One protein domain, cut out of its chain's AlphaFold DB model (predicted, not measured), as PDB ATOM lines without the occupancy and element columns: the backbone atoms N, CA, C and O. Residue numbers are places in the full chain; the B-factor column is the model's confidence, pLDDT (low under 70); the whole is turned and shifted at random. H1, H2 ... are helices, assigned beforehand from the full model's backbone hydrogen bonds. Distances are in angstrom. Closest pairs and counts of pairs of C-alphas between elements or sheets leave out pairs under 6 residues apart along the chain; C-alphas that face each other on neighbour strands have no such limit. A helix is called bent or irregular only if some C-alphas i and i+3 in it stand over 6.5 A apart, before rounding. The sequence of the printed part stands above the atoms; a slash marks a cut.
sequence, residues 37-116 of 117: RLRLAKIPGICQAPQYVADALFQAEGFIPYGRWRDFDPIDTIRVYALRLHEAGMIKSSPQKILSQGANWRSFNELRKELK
ATOM      1  N   ARG A  37     -36.560  24.906 -95.032       62.75
ATOM      2  CA  ARG A  37     -36.979  24.283 -96.299       62.75
ATOM      3  C   ARG A  37     -37.385  22.819 -96.107       62.75
ATOM      4  O   ARG A  37     -36.726  21.920 -96.616       62.75
ATOM      5  N   LEU A  38     -38.489  22.576 -95.408       67.75
ATOM      6  CA  LEU A  38     -39.036  21.229 -95.211       67.75
ATOM      7  C   LEU A  38     -39.814  20.716 -96.434       67.75
ATOM      8  O   LEU A  38     -41.018  20.914 -96.539       67.75
ATOM      9  N   ARG A  39     -39.169  20.014 -97.363       66.56
ATOM     10  CA  ARG A  39     -39.823  19.577 -98.609       66.56
ATOM     11  C   ARG A  39     -40.730  18.351 -98.421       66.56
ATOM     12  O   ARG A  39     -40.336  17.244 -98.772       66.56
ATOM     13  N   LEU A  40     -41.943  18.562 -97.907       69.62
ATOM     14  CA  LEU A  40     -42.954  17.517 -97.692       69.62
ATOM     15  C   LEU A  40     -43.587  17.002 -98.997       69.62
ATOM     16  O   LEU A  40     -43.706  17.724 -99.991       69.62
ATOM     17  N   ALA A  41     -44.028  15.742 -98.990       66.00
ATOM     18  CA  ALA A  41     -44.660  15.107-100.142       66.00
ATOM     19  C   ALA A  41     -46.094  15.620-100.363       66.00
ATOM     20  O   ALA A  41     -46.939  15.565 -99.472       66.00
ATOM     21  N   LYS A  42     -46.412  16.036-101.596       68.75
ATOM     22  CA  LYS A  42     -47.791  16.316-102.028       68.75
ATOM     23  C   LYS A  42     -48.385  15.084-102.705       68.75
ATOM     24  O   LYS A  42     -48.340  14.955-103.924       68.75
ATOM     25  N   ILE A  43     -48.947  14.185-101.901       70.06
ATOM     26  CA  ILE A  43     -49.680  13.006-102.379       70.06
ATOM     27  C   ILE A  43     -51.112  13.011-101.821       70.06
ATOM     28  O   ILE A  43     -51.308  13.378-100.659       70.06
ATOM     29  N   PRO A  44     -52.129  12.605-102.604       64.94
ATOM     30  CA  PRO A  44     -53.525  12.546-102.159       64.94
ATOM     31  C   PRO A  44     -53.791  11.334-101.242       64.94
ATOM     32  O   PRO A  44     -54.740  10.582-101.437       64.94
ATOM     33  N   GLY A  45     -52.932  11.116-100.245       78.75
ATOM     34  CA  GLY A  45     -53.061  10.054 -99.253       78.75
ATOM     35  C   GLY A  45     -53.601  10.596 -97.934       78.75
ATOM     36  O   GLY A  45     -53.077  11.576 -97.406       78.75
ATOM     37  N   ILE A  46     -54.601   9.924 -97.356       77.81
ATOM     38  CA  ILE A  46     -55.182  10.318 -96.059       77.81
ATOM     39  C   ILE A  46     -54.142  10.353 -94.928       77.81
ATOM     40  O   ILE A  46     -54.273  11.132 -93.991       77.81
ATOM     41  N   CYS A  47     -53.070   9.562 -95.040       76.62
ATOM     42  CA  CYS A  47     -51.962   9.546 -94.087       76.62
ATOM     43  C   CYS A  47     -51.173  10.866 -94.042       76.62
ATOM     44  O   CYS A  47     -50.453  11.098 -93.077       76.62
ATOM     45  N   GLN A  48     -51.318  11.734 -95.051       76.75
ATOM     46  CA  GLN A  48     -50.704  13.064 -95.084       76.75
ATOM     47  C   GLN A  48     -51.619  14.155 -94.509       76.75
ATOM     48  O   GLN A  48     -51.177  15.287 -94.345       76.75
ATOM     49  N   ALA A  49     -52.874  13.846 -94.160       79.38
ATOM     50  CA  ALA A  49     -53.806  14.830 -93.602       79.38
ATOM     51  C   ALA A  49     -53.258  15.602 -92.382       79.38
ATOM     52  O   ALA A  49     -53.478  16.814 -92.322       79.38
ATOM     53  N   PRO A  50     -52.491  14.982 -91.457       78.56
ATOM     54  CA  PRO A  50     -51.881  15.721 -90.354       78.56
ATOM     55  C   PRO A  50     -50.949  16.855 -90.808       78.56
ATOM     56  O   PRO A  50     -50.882  17.880 -90.139       78.56
ATOM     57  N   GLN A  51     -50.277  16.722 -91.959       76.19
ATOM     58  CA  GLN A  51     -49.404  17.772 -92.503       76.19
ATOM     59  C   GLN A  51     -50.189  18.991 -92.984       76.19
ATOM     60  O   GLN A  51     -49.724  20.112 -92.819       76.19
ATOM     61  N   TYR A  52     -51.388  18.790 -93.543       75.50
ATOM     62  CA  TYR A  52     -52.244  19.890 -93.997       75.50
ATOM     63  C   TYR A  52     -52.791  20.705 -92.830       75.50
ATOM     64  O   TYR A  52     -52.872  21.924 -92.910       75.50
ATOM     65  N   VAL A  53     -53.131  20.030 -91.730       81.38
ATOM     66  CA  VAL A  53     -53.593  20.698 -90.507       81.38
ATOM     67  C   VAL A  53     -52.434  21.412 -89.803       81.38
ATOM     68  O   VAL A  53     -52.627  22.490 -89.247       81.38
ATOM     69  N   ALA A  54     -51.224  20.849 -89.865       79.44
ATOM     70  CA  ALA A  54     -50.021  21.423 -89.265       79.44
ATOM     71  C   ALA A  54     -49.328  22.500 -90.123       79.44
ATOM     72  O   ALA A  54     -48.351  23.084 -89.668       79.44
ATOM     73  N   ASP A  55     -49.814  22.817 -91.328       77.56
ATOM     74  CA  ASP A  55     -49.163  23.792 -92.221       77.56
ATOM     75  C   ASP A  55     -49.010  25.178 -91.571       77.56
ATOM     76  O   ASP A  55     -47.956  25.803 -91.662       77.56
ATOM     77  N   ALA A  56     -50.020  25.627 -90.823       77.19
ATOM     78  CA  ALA A  56     -49.941  26.879 -90.069       77.19
ATOM     79  C   ALA A  56     -48.868  26.839 -88.962       77.19
ATOM     80  O   ALA A  56     -48.207  27.846 -88.713       77.19
ATOM     81  N   LEU A  57     -48.672  25.678 -88.326       82.56
ATOM     82  CA  LEU A  57     -47.624  25.480 -87.324       82.56
ATOM     83  C   LEU A  57     -46.239  25.502 -87.980       82.56
ATOM     84  O   LEU A  57     -45.348  26.199 -87.508       82.56
ATOM     85  N   PHE A  58     -46.075  24.819 -89.114       78.81
ATOM     86  CA  PHE A  58     -44.816  24.837 -89.854       78.81
ATOM     87  C   PHE A  58     -44.453  26.252 -90.320       78.81
ATOM     88  O   PHE A  58     -43.311  26.685 -90.183       78.81
ATOM     89  N   GLN A  59     -45.422  27.024 -90.803       77.38
ATOM     90  CA  GLN A  59     -45.178  28.419 -91.169       77.38
ATOM     91  C   GLN A  59     -44.777  29.283 -89.965       77.38
ATOM     92  O   GLN A  59     -43.912  30.146 -90.105       77.38
ATOM     93  N   ALA A  60     -45.345  29.031 -88.780       81.31
ATOM     94  CA  ALA A  60     -44.960  29.723 -87.548       81.31
ATOM     95  C   ALA A  60     -43.517  29.405 -87.106       81.31
ATOM     96  O   ALA A  60     -42.851  30.268 -86.540       81.31
ATOM     97  N   GLU A  61     -43.013  28.210 -87.422       76.94
ATOM     98  CA  GLU A  61     -41.614  27.807 -87.215       76.94
ATOM     99  C   GLU A  61     -40.662  28.302 -88.326       76.94
ATOM    100  O   GLU A  61     -39.460  28.041 -88.290       76.94
ATOM    101  N   GLY A  62     -41.171  29.049 -89.312       76.50
ATOM    102  CA  GLY A  62     -40.376  29.632 -90.397       76.50
ATOM    103  C   GLY A  62     -40.239  28.747 -91.638       76.50
ATOM    104  O   GLY A  62     -39.443  29.065 -92.528       76.50
ATOM    105  N   PHE A  63     -41.005  27.657 -91.742       77.25
ATOM    106  CA  PHE A  63     -41.040  26.835 -92.949       77.25
ATOM    107  C   PHE A  63     -41.859  27.493 -94.072       77.25
ATOM    108  O   PHE A  63     -42.793  28.264 -93.851       77.25
ATOM    109  N   ILE A  64     -41.500  27.178 -95.318       75.06
ATOM    110  CA  ILE A  64     -42.204  27.672 -96.511       75.06
ATOM    111  C   ILE A  64     -43.654  27.136 -96.524       75.06
ATOM    112  O   ILE A  64     -43.867  25.986 -96.153       75.06
ATOM    113  N   PRO A  65     -44.655  27.913 -96.982       70.75
ATOM    114  CA  PRO A  65     -46.043  27.455 -97.018       70.75
ATOM    115  C   PRO A  65     -46.289  26.260 -97.935       70.75
ATOM    116  O   PRO A  65     -45.706  26.154 -99.028       70.75
ATOM    117  N   TYR A  66     -47.263  25.437 -97.546       62.62
ATOM    118  CA  TYR A  66     -47.809  24.384 -98.383       62.62
ATOM    119  C   TYR A  66     -48.243  24.904 -99.768       62.62
ATOM    120  O   TYR A  66     -49.079  25.792 -99.899       62.62
ATOM    121  N   GLY A  67     -47.638  24.361-100.835       62.16
ATOM    122  CA  GLY A  67     -47.957  24.700-102.234       62.16
ATOM    123  C   GLY A  67     -46.872  25.450-103.017       62.16
ATOM    124  O   GLY A  67     -46.982  25.539-104.238       62.16
ATOM    125  N   ARG A  68     -45.797  25.927-102.369       64.06
ATOM    126  CA  ARG A  68     -44.631  26.539-103.055       64.06
ATOM    127  C   ARG A  68     -43.461  25.582-103.323       64.06
ATOM    128  O   ARG A  68     -42.457  25.987-103.906       64.06
ATOM    129  N   TRP A  69     -43.586  24.322-102.922       63.34
ATOM    130  CA  TRP A  69     -42.535  23.312-103.011       63.34
ATOM    131  C   TRP A  69     -42.282  22.861-104.448       63.34
ATOM    132  O   TRP A  69     -43.213  22.550-105.190       63.34
ATOM    133  N   ARG A  70     -41.007  22.760-104.816       54.09
ATOM    134  CA  ARG A  70     -40.562  22.012-105.990       54.09
ATOM    135  C   ARG A  70     -39.557  20.981-105.476       54.09
ATOM    136  O   ARG A  70     -38.584  21.348-104.823       54.09
ATOM    137  N   ASP A  71     -39.881  19.713-105.699       59.97
ATOM    138  CA  ASP A  71     -39.126  18.497-105.355       59.97
ATOM    139  C   ASP A  71     -39.154  18.068-103.879       59.97
ATOM    140  O   ASP A  71     -38.538  18.694-103.027       59.97
ATOM    141  N   PHE A  72     -39.847  16.962-103.589       67.00
ATOM    142  CA  PHE A  72     -39.811  16.257-102.301       67.00
ATOM    143  C   PHE A  72     -38.382  15.798-101.976       67.00
ATOM    144  O   PHE A  72     -37.745  15.153-102.810       67.00
ATOM    145  N   ASP A  73     -37.906  16.096-100.765       73.25
ATOM    146  CA  ASP A  73     -36.668  15.524-100.234       73.25
ATOM    147  C   ASP A  73     -37.019  14.573 -99.073       73.25
ATOM    148  O   ASP A  73     -37.423  15.024 -97.990       73.25
ATOM    149  N   PRO A  74     -36.905  13.250 -99.282       73.69
ATOM    150  CA  PRO A  74     -37.233  12.271 -98.258       73.69
ATOM    151  C   PRO A  74     -36.311  12.359 -97.042       73.69
ATOM    152  O   PRO A  74     -36.758  12.076 -95.934       73.69
ATOM    153  N   ILE A  75     -35.049  12.759 -97.212       75.62
ATOM    154  CA  ILE A  75     -34.083  12.826 -96.114       75.62
ATOM    155  C   ILE A  75     -34.339  14.012 -95.213       75.62
ATOM    156  O   ILE A  75     -34.377  13.845 -93.992       75.62
ATOM    157  N   ASP A  76     -34.579  15.179 -95.796       76.06
ATOM    158  CA  ASP A  76     -34.927  16.360 -95.010       76.06
ATOM    159  C   ASP A  76     -36.257  16.163 -94.278       76.06
ATOM    160  O   ASP A  76     -36.381  16.519 -93.105       76.06
ATOM    161  N   THR A  77     -37.225  15.505 -94.923       76.50
ATOM    162  CA  THR A  77     -38.500  15.155 -94.286       76.50
ATOM    163  C   THR A  77     -38.278  14.224 -93.094       76.50
ATOM    164  O   THR A  77     -38.700  14.532 -91.979       76.50
ATOM    165  N   ILE A  78     -37.574  13.103 -93.290       81.62
ATOM    166  CA  ILE A  78     -37.310  12.135 -92.216       81.62
ATOM    167  C   ILE A  78     -36.546  12.793 -91.062       81.62
ATOM    168  O   ILE A  78     -36.858  12.507 -89.908       81.62
ATOM    169  N   ARG A  79     -35.593  13.693 -91.344       81.06
ATOM    170  CA  ARG A  79     -34.832  14.416 -90.315       81.06
ATOM    171  C   ARG A  79     -35.753  15.198 -89.381       81.06
ATOM    172  O   ARG A  79     -35.625  15.052 -88.168       81.06
ATOM    173  N   VAL A  80     -36.679  15.985 -89.928       79.06
ATOM    174  CA  VAL A  80     -37.579  16.823 -89.118       79.06
ATOM    175  C   VAL A  80     -38.589  15.984 -88.345       79.06
ATOM    176  O   VAL A  80     -38.787  16.213 -87.155       79.06
ATOM    177  N   TYR A  81     -39.165  14.952 -88.964       80.88
ATOM    178  CA  TYR A  81     -40.056  14.038 -88.246       80.88
ATOM    179  C   TYR A  81     -39.344  13.296 -87.119       80.88
ATOM    180  O   TYR A  81     -39.879  13.190 -86.018       80.88
ATOM    181  N   ALA A  82     -38.140  12.788 -87.379       86.50
ATOM    182  CA  ALA A  82     -37.357  12.089 -86.373       86.50
ATOM    183  C   ALA A  82     -36.993  13.013 -85.207       86.50
ATOM    184  O   ALA A  82     -37.082  12.582 -84.062       86.50
ATOM    185  N   LEU A  83     -36.633  14.271 -85.481       85.75
ATOM    186  CA  LEU A  83     -36.360  15.264 -84.443       85.75
ATOM    187  C   LEU A  83     -37.594  15.491 -83.560       85.75
ATOM    188  O   LEU A  83     -37.540  15.217 -82.363       85.75
ATOM    189  N   ARG A  84     -38.735  15.847 -84.162       84.25
ATOM    190  CA  ARG A  84     -39.979  16.134 -83.428       84.25
ATOM    191  C   ARG A  84     -40.495  14.948 -82.624       84.25
ATOM    192  O   ARG A  84     -40.935  15.104 -81.491       84.25
ATOM    193  N   LEU A  85     -40.427  13.743 -83.186       85.38
ATOM    194  CA  LEU A  85     -40.845  12.531 -82.482       85.38
ATOM    195  C   LEU A  85     -39.897  12.178 -81.329       85.38
ATOM    196  O   LEU A  85     -40.343  11.619 -80.326       85.38
ATOM    197  N   HIS A  86     -38.600  12.458 -81.473       86.56
ATOM    198  CA  HIS A  86     -37.610  12.215 -80.428       86.56
ATOM    199  C   HIS A  86     -37.769  13.219 -79.279       86.56
ATOM    200  O   HIS A  86     -37.795  12.814 -78.120       86.56
ATOM    201  N   GLU A  87     -37.961  14.501 -79.593       84.69
ATOM    202  CA  GLU A  87     -38.251  15.566 -78.619       84.69
ATOM    203  C   GLU A  87     -39.554  15.327 -77.864       84.69
ATOM    204  O   GLU A  87     -39.603  15.459 -76.643       84.69
ATOM    205  N   ALA A  88     -40.596  14.879 -78.567       86.75
ATOM    206  CA  ALA A  88     -41.860  14.484 -77.955       86.75
ATOM    207  C   ALA A  88     -41.765  13.178 -77.134       86.75
ATOM    208  O   ALA A  88     -42.773  12.713 -76.602       86.75
ATOM    209  N   GLY A  89     -40.590  12.536 -77.063       89.56
ATOM    210  CA  GLY A  89     -40.379  11.275 -76.350       89.56
ATOM    211  C   GLY A  89     -41.110  10.073 -76.961       89.56
ATOM    212  O   GLY A  89     -41.206   9.020 -76.330       89.56
ATOM    213  N   MET A  90     -41.628  10.203 -78.186       91.12
ATOM    214  CA  MET A  90     -42.382   9.155 -78.884       91.12
ATOM    215  C   MET A  90     -41.468   8.089 -79.495       91.12
ATOM    216  O   MET A  90     -41.895   6.955 -79.714       91.12
ATOM    217  N   ILE A  91     -40.206   8.433 -79.762       88.19
ATOM    218  CA  ILE A  91     -39.179   7.502 -80.237       88.19
ATOM    219  C   ILE A  91     -37.908   7.619 -79.393       88.19
ATOM    220  O   ILE A  91     -37.514   8.704 -78.984       88.19
ATOM    221  N   LYS A  92     -37.241   6.482 -79.154       89.81
ATOM    222  CA  LYS A  92     -35.977   6.414 -78.390       89.81
ATOM    223  C   LYS A  92     -34.725   6.557 -79.258       89.81
ATOM    224  O   LYS A  92     -33.627   6.739 -78.745       89.81
ATOM    225  N   SER A  93     -34.868   6.365 -80.567       89.12
ATOM    226  CA  SER A  93     -33.754   6.428 -81.514       89.12
ATOM    227  C   SER A  93     -33.427   7.879 -81.838       89.12
ATOM    228  O   SER A  93     -34.336   8.641 -82.158       89.12
ATOM    229  N   SER A  94     -32.140   8.239 -81.826       88.56
ATOM    230  CA  SER A  94     -31.722   9.585 -82.223       88.56
ATOM    231  C   SER A  94     -32.005   9.844 -83.711       88.56
ATOM    232  O   SER A  94     -31.924   8.910 -84.525       88.56
ATOM    233  N   PRO A  95     -32.265  11.104 -84.108       83.81
ATOM    234  CA  PRO A  95     -32.468  11.461 -85.509       83.81
ATOM    235  C   PRO A  95     -31.309  11.012 -86.409       83.81
ATOM    236  O   PRO A  95     -31.534  10.438 -87.470       83.81
ATOM    237  N   GLN A  96     -30.059  11.168 -85.964       82.25
ATOM    238  CA  GLN A  96     -28.867  10.751 -86.711       82.25
ATOM    239  C   GLN A  96     -28.822   9.236 -86.944       82.25
ATOM    240  O   GLN A  96     -28.398   8.802 -88.014       82.25
ATOM    241  N   LYS A  97     -29.277   8.430 -85.977       87.19
ATOM    242  CA  LYS A  97     -29.357   6.971 -86.129       87.19
ATOM    243  C   LYS A  97     -30.419   6.571 -87.153       87.19
ATOM    244  O   LYS A  97     -30.192   5.668 -87.952       87.19
ATOM    245  N   ILE A  98     -31.558   7.255 -87.156       85.38
ATOM    246  CA  ILE A  98     -32.633   7.013 -88.127       85.38
ATOM    247  C   ILE A  98     -32.175   7.395 -89.532       85.38
ATOM    248  O   ILE A  98     -32.391   6.637 -90.474       85.38
ATOM    249  N   LEU A  99     -31.491   8.529 -89.670       80.06
ATOM    250  CA  LEU A  99     -30.941   8.958 -90.948       80.06
ATOM    251  C   LEU A  99     -29.868   7.985 -91.443       80.06
ATOM    252  O   LEU A  99     -29.938   7.560 -92.585       80.06
ATOM    253  N   SER A 100     -28.922   7.550 -90.608       78.69
ATOM    254  CA  SER A 100     -27.870   6.630 -91.064       78.69
ATOM    255  C   SER A 100     -28.398   5.250 -91.477       78.69
ATOM    256  O   SER A 100     -27.852   4.644 -92.397       78.69
ATOM    257  N   GLN A 101     -29.470   4.764 -90.843       77.06
ATOM    258  CA  GLN A 101     -30.075   3.464 -91.157       77.06
ATOM    259  C   GLN A 101     -31.112   3.530 -92.290       77.06
ATOM    260  O   GLN A 101     -31.199   2.604 -93.091       77.06
ATOM    261  N   GLY A 102     -31.894   4.610 -92.370       68.62
ATOM    262  CA  GLY A 102     -32.969   4.782 -93.354       68.62
ATOM    263  C   GLY A 102     -32.523   5.399 -94.685       68.62
ATOM    264  O   GLY A 102     -33.261   5.325 -95.663       68.62
ATOM    265  N   ALA A 103     -31.327   5.995 -94.745       68.00
ATOM    266  CA  ALA A 103     -30.843   6.778 -95.883       68.00
ATOM    267  C   ALA A 103     -29.828   6.068 -96.794       68.00
ATOM    268  O   ALA A 103     -28.956   6.738 -97.356       68.00
ATOM    269  N   ASN A 104     -29.881   4.747 -96.986       70.50
ATOM    270  CA  ASN A 104     -29.028   4.133 -98.012       70.50
ATOM    271  C   ASN A 104     -29.596   4.391 -99.424       70.50
ATOM    272  O   ASN A 104     -30.188   3.518-100.050       70.50
ATOM    273  N   TRP A 105     -29.405   5.611 -99.932       72.88
ATOM    274  CA  TRP A 105     -29.887   6.072-101.244       72.88
ATOM    275  C   TRP A 105     -28.990   5.666-102.413       72.88
ATOM    276  O   TRP A 105     -29.187   6.146-103.529       72.88
ATOM    277  N   ARG A 106     -27.998   4.790-102.190       78.25
ATOM    278  CA  ARG A 106     -27.052   4.374-103.235       78.25
ATOM    279  C   ARG A 106     -27.790   3.841-104.464       78.25
ATOM    280  O   ARG A 106     -27.576   4.358-105.554       78.25
ATOM    281  N   SER A 107     -28.715   2.899-104.283       79.88
ATOM    282  CA  SER A 107     -29.457   2.287-105.393       79.88
ATOM    283  C   SER A 107     -30.312   3.293-106.167       79.88
ATOM    284  O   SER A 107     -30.332   3.276-107.391       79.88
ATOM    285  N   PHE A 108     -30.979   4.216-105.470       77.69
ATOM    286  CA  PHE A 108     -31.785   5.254-106.115       77.69
ATOM    287  C   PHE A 108     -30.926   6.253-106.905       77.69
ATOM    288  O   PHE A 108     -31.296   6.665-108.003       77.69
ATOM    289  N   ASN A 109     -29.766   6.635-106.366       78.38
ATOM    290  CA  ASN A 109     -28.851   7.558-107.032       78.38
ATOM    291  C   ASN A 109     -28.242   6.962-108.302       78.38
ATOM    292  O   ASN A 109     -28.105   7.693-109.281       78.38
ATOM    293  N   GLU A 110     -27.909   5.669-108.298       85.56
ATOM    294  CA  GLU A 110     -27.461   4.977-109.512       85.56
ATOM    295  C   GLU A 110     -28.582   4.904-110.558       85.56
ATOM    296  O   GLU A 110     -28.379   5.359-111.681       85.56
ATOM    297  N   LEU A 111     -29.803   4.507-110.176       85.25
ATOM    298  CA  LEU A 111     -30.966   4.514-111.082       85.25
ATOM    299  C   LEU A 111     -31.221   5.896-111.704       85.25
ATOM    300  O   LEU A 111     -31.536   6.019-112.885       85.25
ATOM    301  N   ARG A 112     -31.064   6.969-110.922       80.06
ATOM    302  CA  ARG A 112     -31.241   8.341-111.415       80.06
ATOM    303  C   ARG A 112     -30.168   8.751-112.429       80.06
ATOM    304  O   ARG A 112     -30.430   9.644-113.229       80.06
ATOM    305  N   LYS A 113     -28.961   8.175-112.369       87.44
ATOM    306  CA  LYS A 113     -27.921   8.397-113.387       87.44
ATOM    307  C   LYS A 113     -28.275   7.660-114.675       87.44
ATOM    308  O   LYS A 113     -28.191   8.273-115.731       87.44
ATOM    309  N   GLU A 114     -28.714   6.406-114.574       89.69
ATOM    310  CA  GLU A 114     -29.125   5.592-115.727       89.69
ATOM    311  C   GLU A 114     -30.306   6.215-116.481       89.69
ATOM    312  O   GLU A 114     -30.274   6.309-117.698       89.69
ATOM    313  N   LEU A 115     -31.316   6.717-115.765       88.19
ATOM    314  CA  LEU A 115     -32.512   7.343-116.353       88.19
ATOM    315  C   LEU A 115     -32.285   8.753-116.928       88.19
ATOM    316  O   LEU A 115     -33.205   9.327-117.510       88.19
ATOM    317  N   LYS A 116     -31.114   9.358-116.695       74.88
ATOM    318  CA  LYS A 116     -30.734  10.668-117.251       74.88
ATOM    319  C   LYS A 116     -29.819  10.558-118.479       74.88
ATOM    320  O   LYS A 116     -29.479  11.606-119.030       74.88
TER     321      LYS A 116
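What this domain is: This is residues 37 to 116 of the 117 residues of an uncharacterized protein of Candidatus Rokubacteria bacterium (UniProt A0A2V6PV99). A helical hairpin, H3 and H4, stands between H1 and H2 at one end and H5, an arm that sticks out at the other. The printed part has 80 residues with five named helices, H1 to H5, and is all helix. It is only just loose, close to compact, with a radius of gyration of the C-alphas of 14.4 A and spans of 40 by 32 by 24 A.

Where its parts are: Find C-alpha 46 at (-55.182, 10.318, -96.059), where H1, residues 46 to 53, begins its 11.9 A; it is irregular, C-alphas 47 and 50 being 7.2 A apart. H2 follows at residues 55 to 60, 8.6 A. H3, residues 74 to 87, runs 19.9 A; H4, residues 95 to 102, 10.3 A. H5, residues 106 to 114, runs 12.7 A to C-alpha 114 at (-29.125, 5.592, -115.727).

How they stand to each other: H1 and H2 meet only through their link. H3 and H4 touch as a hairpin, opposite ways at a steep tilt of 43 degrees; look at their closest C-alphas, Ala 82 and Pro 95, 5.0 A apart. H5 is apart from H3 and H4. Every O i to N i+4 pair is within hydrogen-bond range in H2, H3, H4 and H5; H1 has 1 of 4, and 4 of 5 O i to N i+3.

The domain as a whole: The C-alphas farthest apart, Gly 89 and Lys 116, are 42.0 A apart. The printed part has no cut; H2 to H3 is a long link. Look for pLDDT under 70 at residues 37 to 42, 44, 66 to 72 and 102 to 103.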